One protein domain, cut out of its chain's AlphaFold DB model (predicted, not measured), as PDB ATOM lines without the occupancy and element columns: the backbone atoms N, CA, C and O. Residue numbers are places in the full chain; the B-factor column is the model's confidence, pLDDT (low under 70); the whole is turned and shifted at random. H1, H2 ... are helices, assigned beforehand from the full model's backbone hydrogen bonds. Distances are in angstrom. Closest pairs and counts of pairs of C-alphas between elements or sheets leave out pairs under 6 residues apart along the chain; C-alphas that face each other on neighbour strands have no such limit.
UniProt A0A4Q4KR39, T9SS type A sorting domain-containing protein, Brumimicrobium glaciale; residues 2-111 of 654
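What this domain is: This is residues 2 to 111 of the 654 residues of the protein "T9SS type A sorting domain-containing protein" of Brumimicrobium glaciale (UniProt A0A4Q4KR39). One very long helix, H1, makes the length: its residues 2 to 28 stick out as a bare arm, and on its other part H2, H3, H4 and H5 pack into a compact head. The printed part has 110 residues with five named helices, H1 to H5 in order, and no named strand: all helix. The whole is extended, radius of gyration of the C-alphas 20.7 A, spanning 71 by 32 by 24 A.

Where its parts are: H1, residues 2 to 49, runs 70.3 A from C-alpha 2 at (211.679, 72.154, 208.632). H2 is residues 51 to 55, H3 60 to 72, H4 84 to 99, 23.0 A, and H5 105 to 111, ending at C-alpha 111 (181.590, 95.727, 237.642).

How they stand to each other: H1, the hub, touches H3 with residues 31 to 45 alone, closest C-alphas Lys 35 and Phe 72, 4.8 A. H1 touches H4 at a steep tilt of 58 degrees, closest C-alphas Val 40 and Ala 95, 6.2 A. H5 is about perpendicular to H1, 89 degrees. H3 and H4 are apart. In the five helices every O i to N i+4 pair is within hydrogen-bond range.

The domain as a whole: The printed part has no cut. The H3 to H4 link is long. Residues 2 to 5, 52 to 58, 77 to 85 and 100 to 110 have pLDDT under 70.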
ATOM      1  N   TYR A   2     212.534  72.897 207.684       58.97
ATOM      2  CA  TYR A   2     211.679  72.154 208.632       58.97
ATOM      3  C   TYR A   2     211.839  72.561 210.106       58.97
ATOM      4  O   TYR A   2     210.840  72.696 210.795       58.97
ATOM      5  N   LYS A   3     213.063  72.854 210.573       64.56
ATOM      6  CA  LYS A   3     213.291  73.377 211.936       64.56
ATOM      7  C   LYS A   3     212.659  74.755 212.176       64.56
ATOM      8  O   LYS A   3     212.139  75.000 213.253       64.56
ATOM      9  N   ASN A   4     212.669  75.626 211.168       65.75
ATOM     10  CA  ASN A   4     212.074  76.961 211.278       65.75
ATOM     11  C   ASN A   4     210.545  76.872 211.227       65.75
ATOM     12  O   ASN A   4     209.876  77.572 211.969       65.75
ATOM     13  N   MET A   5     209.995  75.972 210.402       64.06
ATOM     14  CA  MET A   5     208.559  75.681 210.409       64.06
ATOM     15  C   MET A   5     208.117  75.109 211.756       64.06
ATOM     16  O   MET A   5     207.087  75.525 212.260       64.06
ATOM     17  N   GLN A   6     208.901  74.200 212.343       72.38
ATOM     18  CA  GLN A   6     208.617  73.647 213.666       72.38
ATOM     19  C   GLN A   6     208.570  74.750 214.734       72.38
ATOM     20  O   GLN A   6     207.563  74.848 215.418       72.38
ATOM     21  N   SER A   7     209.570  75.637 214.780       71.88
ATOM     22  CA  SER A   7     209.571  76.783 215.707       71.88
ATOM     23  C   SER A   7     208.327  77.664 215.547       71.88
ATOM     24  O   SER A   7     207.699  77.999 216.535       71.88
ATOM     25  N   MET A   8     207.910  77.973 214.312       73.88
ATOM     26  CA  MET A   8     206.702  78.780 214.074       73.88
ATOM     27  C   MET A   8     205.410  78.102 214.552       73.88
ATOM     28  O   MET A   8     204.453  78.789 214.903       73.88
ATOM     29  N   PHE A   9     205.342  76.767 214.506       75.50
ATOM     30  CA  PHE A   9     204.195  76.026 215.033       75.50
ATOM     31  C   PHE A   9     204.226  75.950 216.557       75.50
ATOM     32  O   PHE A   9     203.170  76.102 217.162       75.50
ATOM     33  N   ASP A  10     205.403  75.747 217.146       80.75
ATOM     34  CA  ASP A  10     205.589  75.714 218.597       80.75
ATOM     35  C   ASP A  10     205.209  77.081 219.208       80.75
ATOM     36  O   ASP A  10     204.361  77.130 220.096       80.75
ATOM     37  N   ASP A  11     205.685  78.190 218.626       77.81
ATOM     38  CA  ASP A  11     205.345  79.556 219.063       77.81
ATOM     39  C   ASP A  11     203.825  79.827 218.989       77.81
ATOM     40  O   ASP A  11     203.224  80.380 219.908       77.81
ATOM     41  N   TYR A  12     203.161  79.390 217.910       82.56
ATOM     42  CA  TYR A  12     201.712  79.567 217.757       82.56
ATOM     43  C   TYR A  12     200.894  78.697 218.727       82.56
ATOM     44  O   TYR A  12     199.789  79.082 219.119       82.56
ATOM     45  N   ILE A  13     201.395  77.515 219.100       82.38
ATOM     46  CA  ILE A  13     200.756  76.655 220.106       82.38
ATOM     47  C   ILE A  13     200.823  77.329 221.477       82.38
ATOM     48  O   ILE A  13     199.785  77.433 222.133       82.38
ATOM     49  N   ASP A  14     201.989  77.849 221.860       83.88
ATOM     50  CA  ASP A  14     202.174  78.561 223.126       83.88
ATOM     51  C   ASP A  14     201.236  79.782 223.217       83.88
ATOM     52  O   ASP A  14     200.514  79.954 224.206       83.88
ATOM     53  N   ASP A  15     201.139  80.575 222.144       78.19
ATOM     54  CA  ASP A  15     200.212  81.711 222.062       78.19
ATOM     55  C   ASP A  15     198.736  81.287 222.199       78.19
ATOM     56  O   ASP A  15     197.926  81.973 222.836       78.19
ATOM     57  N   MET A  16     198.362  80.139 221.625       81.44
ATOM     58  CA  MET A  16     197.007  79.585 221.727       81.44
ATOM     59  C   MET A  16     196.676  79.083 223.142       81.44
ATOM     60  O   MET A  16     195.538  79.253 223.591       81.44
ATOM     61  N   GLU A  17     197.639  78.505 223.864       83.62
ATOM     62  CA  GLU A  17     197.461  78.099 225.265       83.62
ATOM     63  C   GLU A  17     197.291  79.318 226.187       83.62
ATOM     64  O   GLU A  17     196.404  79.344 227.053       83.62
ATOM     65  N   VAL A  18     198.070  80.380 225.955       79.62
ATOM     66  CA  VAL A  18     197.919  81.663 226.658       79.62
ATOM     67  C   VAL A  18     196.548  82.280 226.378       79.62
ATOM     68  O   VAL A  18     195.869  82.724 227.315       79.62
ATOM     69  N   TYR A  19     196.095  82.257 225.122       80.56
ATOM     70  CA  TYR A  19     194.764  82.725 224.733       80.56
ATOM     71  C   TYR A  19     193.645  81.962 225.461       80.56
ATOM     72  O   TYR A  19     192.772  82.598 226.057       80.56
ATOM     73  N   ASP A  20     193.675  80.624 225.476       75.06
ATOM     74  CA  ASP A  20     192.627  79.813 226.117       75.06
ATOM     75  C   ASP A  20     192.595  80.014 227.640       75.06
ATOM     76  O   ASP A  20     191.526  80.174 228.242       75.06
ATOM     77  N   SER A  21     193.767  80.109 228.277       77.25
ATOM     78  CA  SER A  21     193.854  80.408 229.711       77.25
ATOM     79  C   SER A  21     193.258  81.785 230.040       77.25
ATOM     80  O   SER A  21     192.452  81.914 230.968       77.25
ATOM     81  N   THR A  22     193.564  82.801 229.228       74.06
ATOM     82  CA  THR A  22     193.074  84.175 229.403       74.06
ATOM     83  C   THR A  22     191.570  84.266 229.141       74.06
ATOM     84  O   THR A  22     190.844  84.919 229.895       74.06
ATOM     85  N   LEU A  23     191.067  83.562 228.123       73.56
ATOM     86  CA  LEU A  23     189.643  83.473 227.806       73.56
ATOM     87  C   LEU A  23     188.856  82.822 228.953       73.56
ATOM     88  O   LEU A  23     187.805  83.333 229.353       73.56
ATOM     89  N   ASN A  24     189.386  81.742 229.535       75.88
ATOM     90  CA  ASN A  24     188.793  81.082 230.697       75.88
ATOM     91  C   ASN A  24     188.777  81.999 231.932       75.88
ATOM     92  O   ASN A  24     187.745  82.106 232.603       75.88
ATOM     93  N   ILE A  25     189.871  82.723 232.202       76.12
ATOM     94  CA  ILE A  25     189.954  83.702 233.300       76.12
ATOM     95  C   ILE A  25     188.928  84.831 233.110       76.12
ATOM     96  O   ILE A  25     188.171  85.134 234.040       76.12
ATOM     97  N   ASN A  26     188.836  85.414 231.910       81.00
ATOM     98  CA  ASN A  26     187.870  86.473 231.600       81.00
ATOM     99  C   ASN A  26     186.425  85.957 231.691       81.00
ATOM    100  O   ASN A  26     185.553  86.641 232.228       81.00
ATOM    101  N   GLY A  27     186.166  84.720 231.260       77.25
ATOM    102  CA  GLY A  27     184.862  84.071 231.394       77.25
ATOM    103  C   GLY A  27     184.434  83.863 232.852       77.25
ATOM    104  O   GLY A  27     183.278  84.121 233.204       77.25
ATOM    105  N   VAL A  28     185.353  83.433 233.724       79.75
ATOM    106  CA  VAL A  28     185.108  83.303 235.173       79.75
ATOM    107  C   VAL A  28     184.867  84.675 235.811       79.75
ATOM    108  O   VAL A  28     183.922  84.830 236.593       79.75
ATOM    109  N   HIS A  29     185.658  85.685 235.437       78.56
ATOM    110  CA  HIS A  29     185.498  87.066 235.902       78.56
ATOM    111  C   HIS A  29     184.136  87.649 235.510       78.56
ATOM    112  O   HIS A  29     183.382  88.095 236.374       78.56
ATOM    113  N   ASN A  30     183.748  87.555 234.237       78.31
ATOM    114  CA  ASN A  30     182.486  88.107 233.740       78.31
ATOM    115  C   ASN A  30     181.263  87.409 234.364       78.31
ATOM    116  O   ASN A  30     180.249  88.054 234.643       78.31
ATOM    117  N   LYS A  31     181.353  86.107 234.680       81.44
ATOM    118  CA  LYS A  31     180.323  85.410 235.478       81.44
ATOM    119  C   LYS A  31     180.198  85.999 236.889       81.44
ATOM    120  O   LYS A  31     179.079  86.200 237.362       81.44
ATOM    121  N   LYS A  32     181.320  86.321 237.544       81.06
ATOM    122  CA  LYS A  32     181.345  86.979 238.864       81.06
ATOM    123  C   LYS A  32     180.751  88.394 238.806       81.06
ATOM    124  O   LYS A  32     179.942  88.735 239.665       81.06
ATOM    125  N   VAL A  33     181.069  89.171 237.769       80.50
ATOM    126  CA  VAL A  33     180.501  90.511 237.525       80.50
ATOM    127  C   VAL A  33     178.973  90.444 237.390       80.50
ATOM    128  O   VAL A  33     178.255  91.152 238.100       80.50
ATOM    129  N   LYS A  34     178.449  89.536 236.552       80.38
ATOM    130  CA  LYS A  34     176.995  89.353 236.356       80.38
ATOM    131  C   LYS A  34     176.278  88.947 237.643       80.38
ATOM    132  O   LYS A  34     175.209  89.480 237.947       80.38
ATOM    133  N   LYS A  35     176.891  88.059 238.428       83.81
ATOM    134  CA  LYS A  35     176.417  87.673 239.763       83.81
ATOM    135  C   LYS A  35     176.342  88.872 240.712       83.81
ATOM    136  O   LYS A  35     175.289  89.115 241.304       83.81
ATOM    137  N   ASN A  36     177.423  89.640 240.831       83.12
ATOM    138  CA  ASN A  36     177.484  90.814 241.706       83.12
ATOM    139  C   ASN A  36     176.443  91.867 241.302       83.12
ATOM    140  O   ASN A  36     175.722  92.397 242.149       83.12
ATOM    141  N   LEU A  37     176.300  92.117 239.998       82.31
ATOM    142  CA  LEU A  37     175.315  93.050 239.461       82.31
ATOM    143  C   LEU A  37     173.874  92.614 239.769       82.31
ATOM    144  O   LEU A  37     173.047  93.454 240.127       82.31
ATOM    145  N   ALA A  38     173.562  91.319 239.657       82.06
ATOM    146  CA  ALA A  38     172.238  90.789 239.983       82.06
ATOM    147  C   ALA A  38     171.895  90.966 241.475       82.06
ATOM    148  O   ALA A  38     170.789  91.404 241.801       82.06
ATOM    149  N   ILE A  39     172.859  90.711 242.369       83.69
ATOM    150  CA  ILE A  39     172.720  90.917 243.822       83.69
ATOM    151  C   ILE A  39     172.440  92.392 244.135       83.69
ATOM    152  O   ILE A  39     171.472  92.703 244.833       83.69
ATOM    153  N   VAL A  40     173.224  93.315 243.570       84.00
ATOM    154  CA  VAL A  40     173.071  94.759 243.819       84.00
ATOM    155  C   VAL A  40     171.755  95.300 243.255       84.00
ATOM    156  O   VAL A  40     171.060  96.054 243.938       84.00
ATOM    157  N   LYS A  41     171.358  94.894 242.038       82.44
ATOM    158  CA  LYS A  41     170.065  95.285 241.444       82.44
ATOM    159  C   LYS A  41     168.891  94.844 242.314       82.44
ATOM    160  O   LYS A  41     167.956  95.621 242.516       82.44
ATOM    161  N   TRP A  42     168.954  93.627 242.852       85.00
ATOM    162  CA  TRP A  42     167.925  93.124 243.752       85.00
ATOM    163  C   TRP A  42     167.901  93.899 245.079       85.00
ATOM    164  O   TRP A  42     166.834  94.357 245.488       85.00
ATOM    165  N   VAL A  43     169.057  94.133 245.714       83.88
ATOM    166  CA  VAL A  43     169.145  94.892 246.978       83.88
ATOM    167  C   VAL A  43     168.629  96.319 246.817       83.88
ATOM    168  O   VAL A  43     167.834  96.772 247.637       83.88
ATOM    169  N   LYS A  44     168.989  97.008 245.727       83.56
ATOM    170  CA  LYS A  44     168.459  98.343 245.398       83.56
ATOM    171  C   LYS A  44     166.928  98.353 245.365       83.56
ATOM    172  O   LYS A  44     166.299  99.266 245.899       83.56
ATOM    173  N   HIS A  45     166.323  97.339 244.746       77.94
ATOM    174  CA  HIS A  45     164.866  97.201 244.671       77.94
ATOM    175  C   HIS A  45     164.246  96.892 246.042       77.94
ATOM    176  O   HIS A  45     163.240  97.497 246.412       77.94
ATOM    177  N   ALA A  46     164.879  96.019 246.827       77.44
ATOM    178  CA  ALA A  46     164.446  95.662 248.177       77.44
ATOM    179  C   ALA A  46     164.504  96.838 249.161       77.44
ATOM    180  O   ALA A  46     163.588  96.998 249.965       77.44
ATOM    181  N   VAL A  47     165.530  97.688 249.073       77.69
ATOM    182  CA  VAL A  47     165.629  98.927 249.862       77.69
ATOM    183  C   VAL A  47     164.519  99.906 249.475       77.69
ATOM    184  O   VAL A  47     163.894 100.497 250.350       77.69
ATOM    185  N   LYS A  48     164.229 100.051 248.176       75.31
ATOM    186  CA  LYS A  48     163.247 101.026 247.679       75.31
ATOM    187  C   LYS A  48     161.796 100.673 248.022       75.31
ATOM    188  O   LYS A  48     161.016 101.570 248.322       75.31
ATOM    189  N   PHE A  49     161.422  99.397 247.941       74.50
ATOM    190  CA  PHE A  49     160.019  98.967 248.056       74.50
ATOM    191  C   PHE A  49     159.734  98.087 249.279       74.50
ATOM    192  O   PHE A  49     158.596  97.677 249.499       74.50
ATOM    193  N   GLY A  50     160.756  97.800 250.084       75.50
ATOM    194  CA  GLY A  50     160.682  96.870 251.200       75.50
ATOM    195  C   GLY A  50     160.881  95.416 250.764       75.50
ATOM    196  O   GLY A  50     160.402  94.964 249.718       75.50
ATOM    197  N   VAL A  51     161.568  94.646 251.611       73.75
ATOM    198  CA  VAL A  51     161.939  93.241 251.351       73.75
ATOM    199  C   VAL A  51     160.716  92.369 251.045       73.75
ATOM    200  O   VAL A  51     160.790  91.490 250.190       73.75
ATOM    201  N   ALA A  52     159.566  92.635 251.673       66.25
ATOM    202  CA  ALA A  52     158.324  91.894 251.441       66.25
ATOM    203  C   ALA A  52     157.771  92.064 250.009       66.25
ATOM    204  O   ALA A  52     157.278  91.106 249.419       66.25
ATOM    205  N   VAL A  53     157.902  93.251 249.407       65.25
ATOM    206  CA  VAL A  53     157.427  93.542 248.037       65.25
ATOM    207  C   VAL A  53     158.431  93.062 246.983       65.25
ATOM    208  O   VAL A  53     158.057  92.578 245.911       65.25
ATOM    209  N   ALA A  54     159.726  93.134 247.298       63.44
ATOM    210  CA  ALA A  54     160.785  92.619 246.434       63.44
ATOM    211  C   ALA A  54     160.836  91.082 246.382       63.44
ATOM    212  O   ALA A  54     161.373  90.533 245.424       63.44
ATOM    213  N   SER A  55     160.270  90.391 247.380       64.81
ATOM    214  CA  SER A  55     160.287  88.924 247.492       64.81
ATOM    215  C   SER A  55     158.984  88.231 247.094       64.81
ATOM    216  O   SER A  55     159.026  87.108 246.603       64.81
ATOM    217  N   SER A  56     157.834  88.888 247.266       59.59
ATOM    218  CA  SER A  56     156.509  88.307 246.987       59.59
ATOM    219  C   SER A  56     156.149  88.223 245.499       59.59
ATOM    220  O   SER A  56     155.090  87.707 245.157       59.59
ATOM    221  N   GLY A  57     157.003  88.726 244.597       59.66
ATOM    222  CA  GLY A  57     156.761  88.665 243.151       59.66
ATOM    223  C   GLY A  57     155.550  89.480 242.681       59.66
ATOM    224  O   GLY A  57     155.074  89.259 241.572       59.66
ATOM    225  N   GLY A  58     155.055  90.417 243.500       60.44
ATOM    226  CA  GLY A  58     153.827  91.178 243.237       60.44
ATOM    227  C   GLY A  58     153.907  92.182 242.080       60.44
ATOM    228  O   GLY A  58     152.893  92.758 241.705       60.44
ATOM    229  N   THR A  59     155.089  92.392 241.494       71.12
ATOM    230  CA  THR A  59     155.264  93.179 240.265       71.12
ATOM    231  C   THR A  59     156.100  92.396 239.258       71.12
ATOM    232  O   THR A  59     156.983  91.622 239.642       71.12
ATOM    233  N   THR A  60     155.866  92.631 237.967       75.00
ATOM    234  CA  THR A  60     156.647  92.059 236.855       75.00
ATOM    235  C   THR A  60     158.146  92.316 237.026       75.00
ATOM    236  O   THR A  60     158.962  91.436 236.761       75.00
ATOM    237  N   LEU A  61     158.513  93.484 237.563       74.81
ATOM    238  CA  LEU A  61     159.899  93.841 237.860       74.81
ATOM    239  C   LEU A  61     160.488  92.996 239.003       74.81
ATOM    240  O   LEU A  61     161.618  92.524 238.893       74.81
ATOM    241  N   SER A  62     159.732  92.753 240.081       75.38
ATOM    242  CA  SER A  62     160.178  91.880 241.179       75.38
ATOM    243  C   SER A  62     160.427  90.446 240.689       75.38
ATOM    244  O   SER A  62     161.426  89.842 241.068       75.38
ATOM    245  N   GLN A  63     159.568  89.914 239.813       77.31
ATOM    246  CA  GLN A  63     159.757  88.577 239.232       77.31
ATOM    247  C   GLN A  63     161.010  88.511 238.350       77.31
ATOM    248  O   GLN A  63     161.822  87.607 238.523       77.31
ATOM    249  N   GLN A  64     161.230  89.505 237.483       79.25
ATOM    250  CA  GLN A  64     162.428  89.581 236.638       79.25
ATOM    251  C   GLN A  64     163.723  89.664 237.456       79.25
ATOM    252  O   GLN A  64     164.704  88.992 237.136       79.25
ATOM    253  N   LEU A  65     163.730  90.453 238.534       81.19
ATOM    254  CA  LEU A  65     164.898  90.586 239.405       81.19
ATOM    255  C   LEU A  65     165.171  89.309 240.208       81.19
ATOM    256  O   LEU A  65     166.333  88.944 240.374       81.19
ATOM    257  N   ILE A  66     164.133  88.605 240.671       79.88
ATOM    258  CA  ILE A  66     164.287  87.305 241.343       79.88
ATOM    259  C   ILE A  66     164.813  86.254 240.362       79.88
ATOM    260  O   ILE A  66     165.744  85.527 240.702       79.88
ATOM    261  N   SER A  67     164.261  86.183 239.149       78.62
ATOM    262  CA  SER A  67     164.730  85.260 238.113       78.62
ATOM    263  C   SER A  67     166.183  85.534 237.729       78.62
ATOM    264  O   SER A  67     166.974  84.598 237.676       78.62
ATOM    265  N   GLY A  68     166.568  86.802 237.547       80.00
ATOM    266  CA  GLY A  68     167.958  87.181 237.284       80.00
ATOM    267  C   GLY A  68     168.894  86.841 238.448       80.00
ATOM    268  O   GLY A  68     169.977  86.299 238.236       80.00
ATOM    269  N   LEU A  69     168.469  87.078 239.692       82.12
ATOM    270  CA  LEU A  69     169.246  86.704 240.875       82.12
ATOM    271  C   LEU A  69     169.440  85.184 240.973       82.12
ATOM    272  O   LEU A  69     170.543  84.729 241.247       82.12
ATOM    273  N   LEU A  70     168.394  84.398 240.718       81.06
ATOM    274  CA  LEU A  70     168.458  82.933 240.737       81.06
ATOM    275  C   LEU A  70     169.293  82.362 239.588       81.06
ATOM    276  O   LEU A  70     169.964  81.352 239.769       81.06
ATOM    277  N   GLN A  71     169.274  83.016 238.427       82.81
ATOM    278  CA  GLN A  71     170.064  82.616 237.269       82.81
ATOM    279  C   GLN A  71     171.567  82.819 237.500       82.81
ATOM    280  O   GLN A  71     172.363  81.963 237.123       82.81
ATOM    281  N   PHE A  72     171.961  83.945 238.105       81.38
ATOM    282  CA  PHE A  72     173.374  84.320 238.243       81.38
ATOM    283  C   PHE A  72     173.965  84.061 239.638       81.38
ATOM    284  O   PHE A  72     175.184  84.076 239.783       81.38
ATOM    285  N   ALA A  73     173.135  83.800 240.651       82.38
ATOM    286  CA  ALA A  73     173.546  83.469 242.018       82.38
ATOM    287  C   ALA A  73     172.685  82.329 242.620       82.38
ATOM    288  O   ALA A  73     172.034  82.517 243.658       82.38
ATOM    289  N   PRO A  74     172.625  81.145 241.980       79.06
ATOM    290  CA  PRO A  74     171.739  80.049 242.387       79.06
ATOM    291  C   PRO A  74     171.994  79.547 243.817       79.06
ATOM    292  O   PRO A  74     171.061  79.134 244.502       79.06
ATOM    293  N   GLU A  75     173.225  79.652 244.320       76.31
ATOM    294  CA  GLU A  75     173.609  79.296 245.694       76.31
ATOM    295  C   GLU A  75     172.919  80.152 246.769       76.31
ATOM    296  O   GLU A  75     172.806  79.753 247.930       76.31
ATOM    297  N   ILE A  76     172.421  81.325 246.381       73.38
ATOM    298  CA  ILE A  76     171.648  82.227 247.236       73.38
ATOM    299  C   ILE A  76     170.149  81.854 247.205       73.38
ATOM    300  O   ILE A  76     169.354  82.270 248.048       73.38
ATOM    301  N   GLY A  77     169.749  81.026 246.241       64.81
ATOM    302  CA  GLY A  77     168.381  80.644 245.916       64.81
ATOM    303  C   GLY A  77     167.874  79.333 246.507       64.81
ATOM    304  O   GLY A  77     166.994  78.735 245.897       64.81
ATOM    305  N   GLY A  78     168.417  78.865 247.637       60.06
ATOM    306  CA  GLY A  78     168.058  77.566 248.225       60.06
ATOM    307  C   GLY A  78     166.542  77.327 248.334       60.06
ATOM    308  O   GLY A  78     165.789  78.217 248.731       60.06
ATOM    309  N   SER A  79     166.109  76.114 247.981       54.34
ATOM    310  CA  SER A  79     164.707  75.696 247.811       54.34
ATOM    311  C   SER A  79     163.928  75.455 249.111       54.34
ATOM    312  O   SER A  79     162.786  75.006 249.057       54.34
ATOM    313  N   ASP A  80     164.521  75.717 250.277       58.38
ATOM    314  CA  ASP A  80     163.878  75.457 251.564       58.38
ATOM    315  C   ASP A  80     163.061  76.680 252.012       58.38
ATOM    316  O   ASP A  80     163.575  77.667 252.550       58.38
ATOM    317  N   SER A  81     161.755  76.632 251.736       54.75
ATOM    318  CA  SER A  81     160.794  77.720 251.958       54.75
ATOM    319  C   SER A  81     160.561  78.063 253.433       54.75
ATOM    320  O   SER A  81     159.835  79.010 253.732       54.75
ATOM    321  N   THR A  82     161.156  77.319 254.366       57.31
ATOM    322  CA  THR A  82     160.920  77.479 255.807       57.31
ATOM    323  C   THR A  82     161.834  78.508 256.483       57.31
ATOM    324  O   THR A  82     161.561  78.908 257.614       57.31
ATOM    325  N   LYS A  83     162.869  79.022 255.796       63.75
ATOM    326  CA  LYS A  83     163.801  80.032 256.347       63.75
ATOM    327  C   LYS A  83     164.047  81.211 255.406       63.75
ATOM    328  O   LYS A  83     165.176  81.553 255.063       63.75
ATOM    329  N   ILE A  84     162.965  81.885 255.020       67.88
ATOM    330  CA  ILE A  84     162.998  83.101 254.185       67.88
ATOM    331  C   ILE A  84     163.924  84.182 254.780       67.88
ATOM    332  O   ILE A  84     164.611  84.882 254.041       67.88
ATOM    333  N   LYS A  85     163.989  84.292 256.113       68.06
ATOM    334  CA  LYS A  85     164.832  85.277 256.807       68.06
ATOM    335  C   LYS A  85     166.333  85.041 256.572       68.06
ATOM    336  O   LYS A  85     167.042  85.987 256.235       68.06
ATOM    337  N   ASP A  86     166.781  83.785 256.627       72.44
ATOM    338  CA  ASP A  86     168.184  83.401 256.402       72.44
ATOM    339  C   ASP A  86     168.630  83.676 254.958       72.44
ATOM    340  O   ASP A  86     169.795  83.988 254.698       72.44
ATOM    341  N   ARG A  87     167.703  83.581 253.996       76.06
ATOM    342  CA  ARG A  87     167.972  83.870 252.582       76.06
ATOM    343  C   ARG A  87     168.301  85.345 252.354       76.06
ATOM    344  O   ARG A  87     169.262  85.654 251.651       76.06
ATOM    345  N   TRP A  88     167.538  86.251 252.965       77.38
ATOM    346  CA  TRP A  88     167.774  87.690 252.822       77.38
ATOM    347  C   TRP A  88     169.041  88.132 253.534       77.38
ATOM    348  O   TRP A  88     169.793  88.929 252.985       77.38
ATOM    349  N   GLU A  89     169.330  87.557 254.699       78.62
ATOM    350  CA  GLU A  89     170.563  87.850 255.425       78.62
ATOM    351  C   GLU A  89     171.810  87.483 254.603       78.62
ATOM    352  O   GLU A  89     172.771  88.249 254.563       78.62
ATOM    353  N   LYS A  90     171.778  86.369 253.859       81.88
ATOM    354  CA  LYS A  90     172.855  85.996 252.926       81.88
ATOM    355  C   LYS A  90     173.004  86.981 251.764       81.88
ATOM    356  O   LYS A  90     174.129  87.274 251.371       81.88
ATOM    357  N   ILE A  91     171.897  87.503 251.231       81.62
ATOM    358  CA  ILE A  91     171.914  88.500 250.147       81.62
ATOM    359  C   ILE A  91     172.489  89.828 250.634       81.62
ATOM    360  O   ILE A  91     173.352  90.392 249.969       81.62
ATOM    361  N   PHE A  92     172.048  90.307 251.798       80.75
ATOM    362  CA  PHE A  92     172.553  91.552 252.368       80.75
ATOM    363  C   PHE A  92     174.027  91.437 252.763       80.75
ATOM    364  O   PHE A  92     174.786  92.326 252.405       80.75
ATOM    365  N   LYS A  93     174.469  90.317 253.357       83.19
ATOM    366  CA  LYS A  93     175.901  90.068 253.620       83.19
ATOM    367  C   LYS A  93     176.736  90.006 252.338       83.19
ATOM    368  O   LYS A  93     177.860  90.494 252.308       83.19
ATOM    369  N   ALA A  94     176.202  89.418 251.265       81.00
ATOM    370  CA  ALA A  94     176.885  89.396 249.973       81.00
ATOM    371  C   ALA A  94     176.986  90.803 249.364       81.00
ATOM    372  O   ALA A  94     178.042  91.167 248.856       81.00
ATOM    373  N   ALA A  95     175.922  91.603 249.448       80.62
ATOM    374  CA  ALA A  95     175.925  92.987 248.986       80.62
ATOM    375  C   ALA A  95     176.848  93.882 249.822       80.62
ATOM    376  O   ALA A  95     177.567  94.696 249.258       80.62
ATOM    377  N   GLU A  96     176.876  93.695 251.140       78.44
ATOM    378  CA  GLU A  96     177.793  94.381 252.052       78.44
ATOM    379  C   GLU A  96     179.247  94.066 251.702       78.44
ATOM    380  O   GLU A  96     180.048  94.980 251.564       78.44
ATOM    381  N   LYS A  97     179.579  92.800 251.422       79.06
ATOM    382  CA  LYS A  97     180.919  92.430 250.951       79.06
ATOM    383  C   LYS A  97     181.272  93.045 249.588       79.06
ATOM    384  O   LYS A  97     182.417  93.404 249.359       79.06
ATOM    385  N   ILE A  98     180.301  93.166 248.680       79.00
ATOM    386  CA  ILE A  98     180.502  93.780 247.355       79.00
ATOM    387  C   ILE A  98     180.710  95.303 247.460       79.00
ATOM    388  O   ILE A  98     181.419  95.873 246.634       79.00
ATOM    389  N   LEU A  99     180.080  95.960 248.440       73.06
ATOM    390  CA  LEU A  99     180.035  97.423 248.562       73.06
ATOM    391  C   LEU A  99     180.928  97.998 249.680       73.06
ATOM    392  O   LEU A  99     181.122  99.209 249.707       73.06
ATOM    393  N   GLY A 100     181.424  97.168 250.604       60.34
ATOM    394  CA  GLY A 100     182.074  97.588 251.854       60.34
ATOM    395  C   GLY A 100     183.591  97.379 251.949       60.34
ATOM    396  O   GLY A 100     184.171  97.770 252.957       60.34
ATOM    397  N   GLU A 101     184.251  96.787 250.948       54.50
ATOM    398  CA  GLU A 101     185.725  96.730 250.888       54.50
ATOM    399  C   GLU A 101     186.276  98.023 250.234       54.50
ATOM    400  O   GLU A 101     185.659  98.565 249.317       54.50
ATOM    401  N   GLU A 102     187.392  98.553 250.756       49.25
ATOM    402  CA  GLU A 102     187.925  99.916 250.554       49.25
ATOM    403  C   GLU A 102     187.786 100.499 249.127       49.25
ATOM    404  O   GLU A 102     188.108  99.899 248.098       49.25
ATOM    405  N   LEU A 103     187.253 101.722 249.093       54.41
ATOM    406  CA  LEU A 103     186.394 102.250 248.039       54.41
ATOM    407  C   LEU A 103     187.196 103.072 247.011       54.41
ATOM    408  O   LEU A 103     187.479 104.234 247.270       54.41
ATOM    409  N   MET A 104     187.572 102.478 245.869       50.03
ATOM    410  CA  MET A 104     187.558 103.104 244.520       50.03
ATOM    411  C   MET A 104     188.096 102.147 243.433       50.03
ATOM    412  O   MET A 104     187.490 102.028 242.369       50.03
ATOM    413  N   THR A 105     189.183 101.411 243.687       52.38
ATOM    414  CA  THR A 105     189.765 100.461 242.713       52.38
ATOM    415  C   THR A 105     188.970  99.155 242.631       52.38
ATOM    416  O   THR A 105     188.680  98.672 241.538       52.38
ATOM    417  N   TYR A 106     188.492  98.644 243.768       55.41
ATOM    418  CA  TYR A 106     187.756  97.375 243.835       55.41
ATOM    419  C   TYR A 106     186.364  97.424 243.170       55.41
ATOM    420  O   TYR A 106     185.875  96.415 242.656       55.41
ATOM    421  N   ILE A 107     185.722  98.598 243.124       57.72
ATOM    422  CA  ILE A 107     184.413  98.780 242.473       57.72
ATOM    423  C   ILE A 107     184.559  98.735 240.947       57.72
ATOM    424  O   ILE A 107     183.734  98.123 240.272       57.72
ATOM    425  N   ASN A 108     185.622  99.316 240.386       58.00
ATOM    426  CA  ASN A 108     185.828  99.290 238.938       58.00
ATOM    427  C   ASN A 108     186.047  97.860 238.420       58.00
ATOM    428  O   ASN A 108     185.440  97.477 237.420       58.00
ATOM    429  N   ASP A 109     186.828  97.050 239.134       61.50
ATOM    430  CA  ASP A 109     187.167  95.697 238.683       61.50
ATOM    431  C   ASP A 109     186.013  94.697 238.851       61.50
ATOM    432  O   ASP A 109     185.874  93.775 238.049       61.50
ATOM    433  N   ASN A 110     185.135  94.871 239.847       65.00
ATOM    434  CA  ASN A 110     184.009  93.954 240.075       65.00
ATOM    435  C   ASN A 110     182.777  94.220 239.197       65.00
ATOM    436  O   ASN A 110     181.860  93.391 239.199       65.00
ATOM    437  N   PHE A 111     182.736  95.343 238.475       70.81
ATOM    438  CA  PHE A 111     181.590  95.727 237.642       70.81
ATOM    439  C   PHE A 111     181.918  95.960 236.163       70.81
ATOM    440  O   PHE A 111     180.989  96.133 235.373       70.81
TER     441      PHE A 111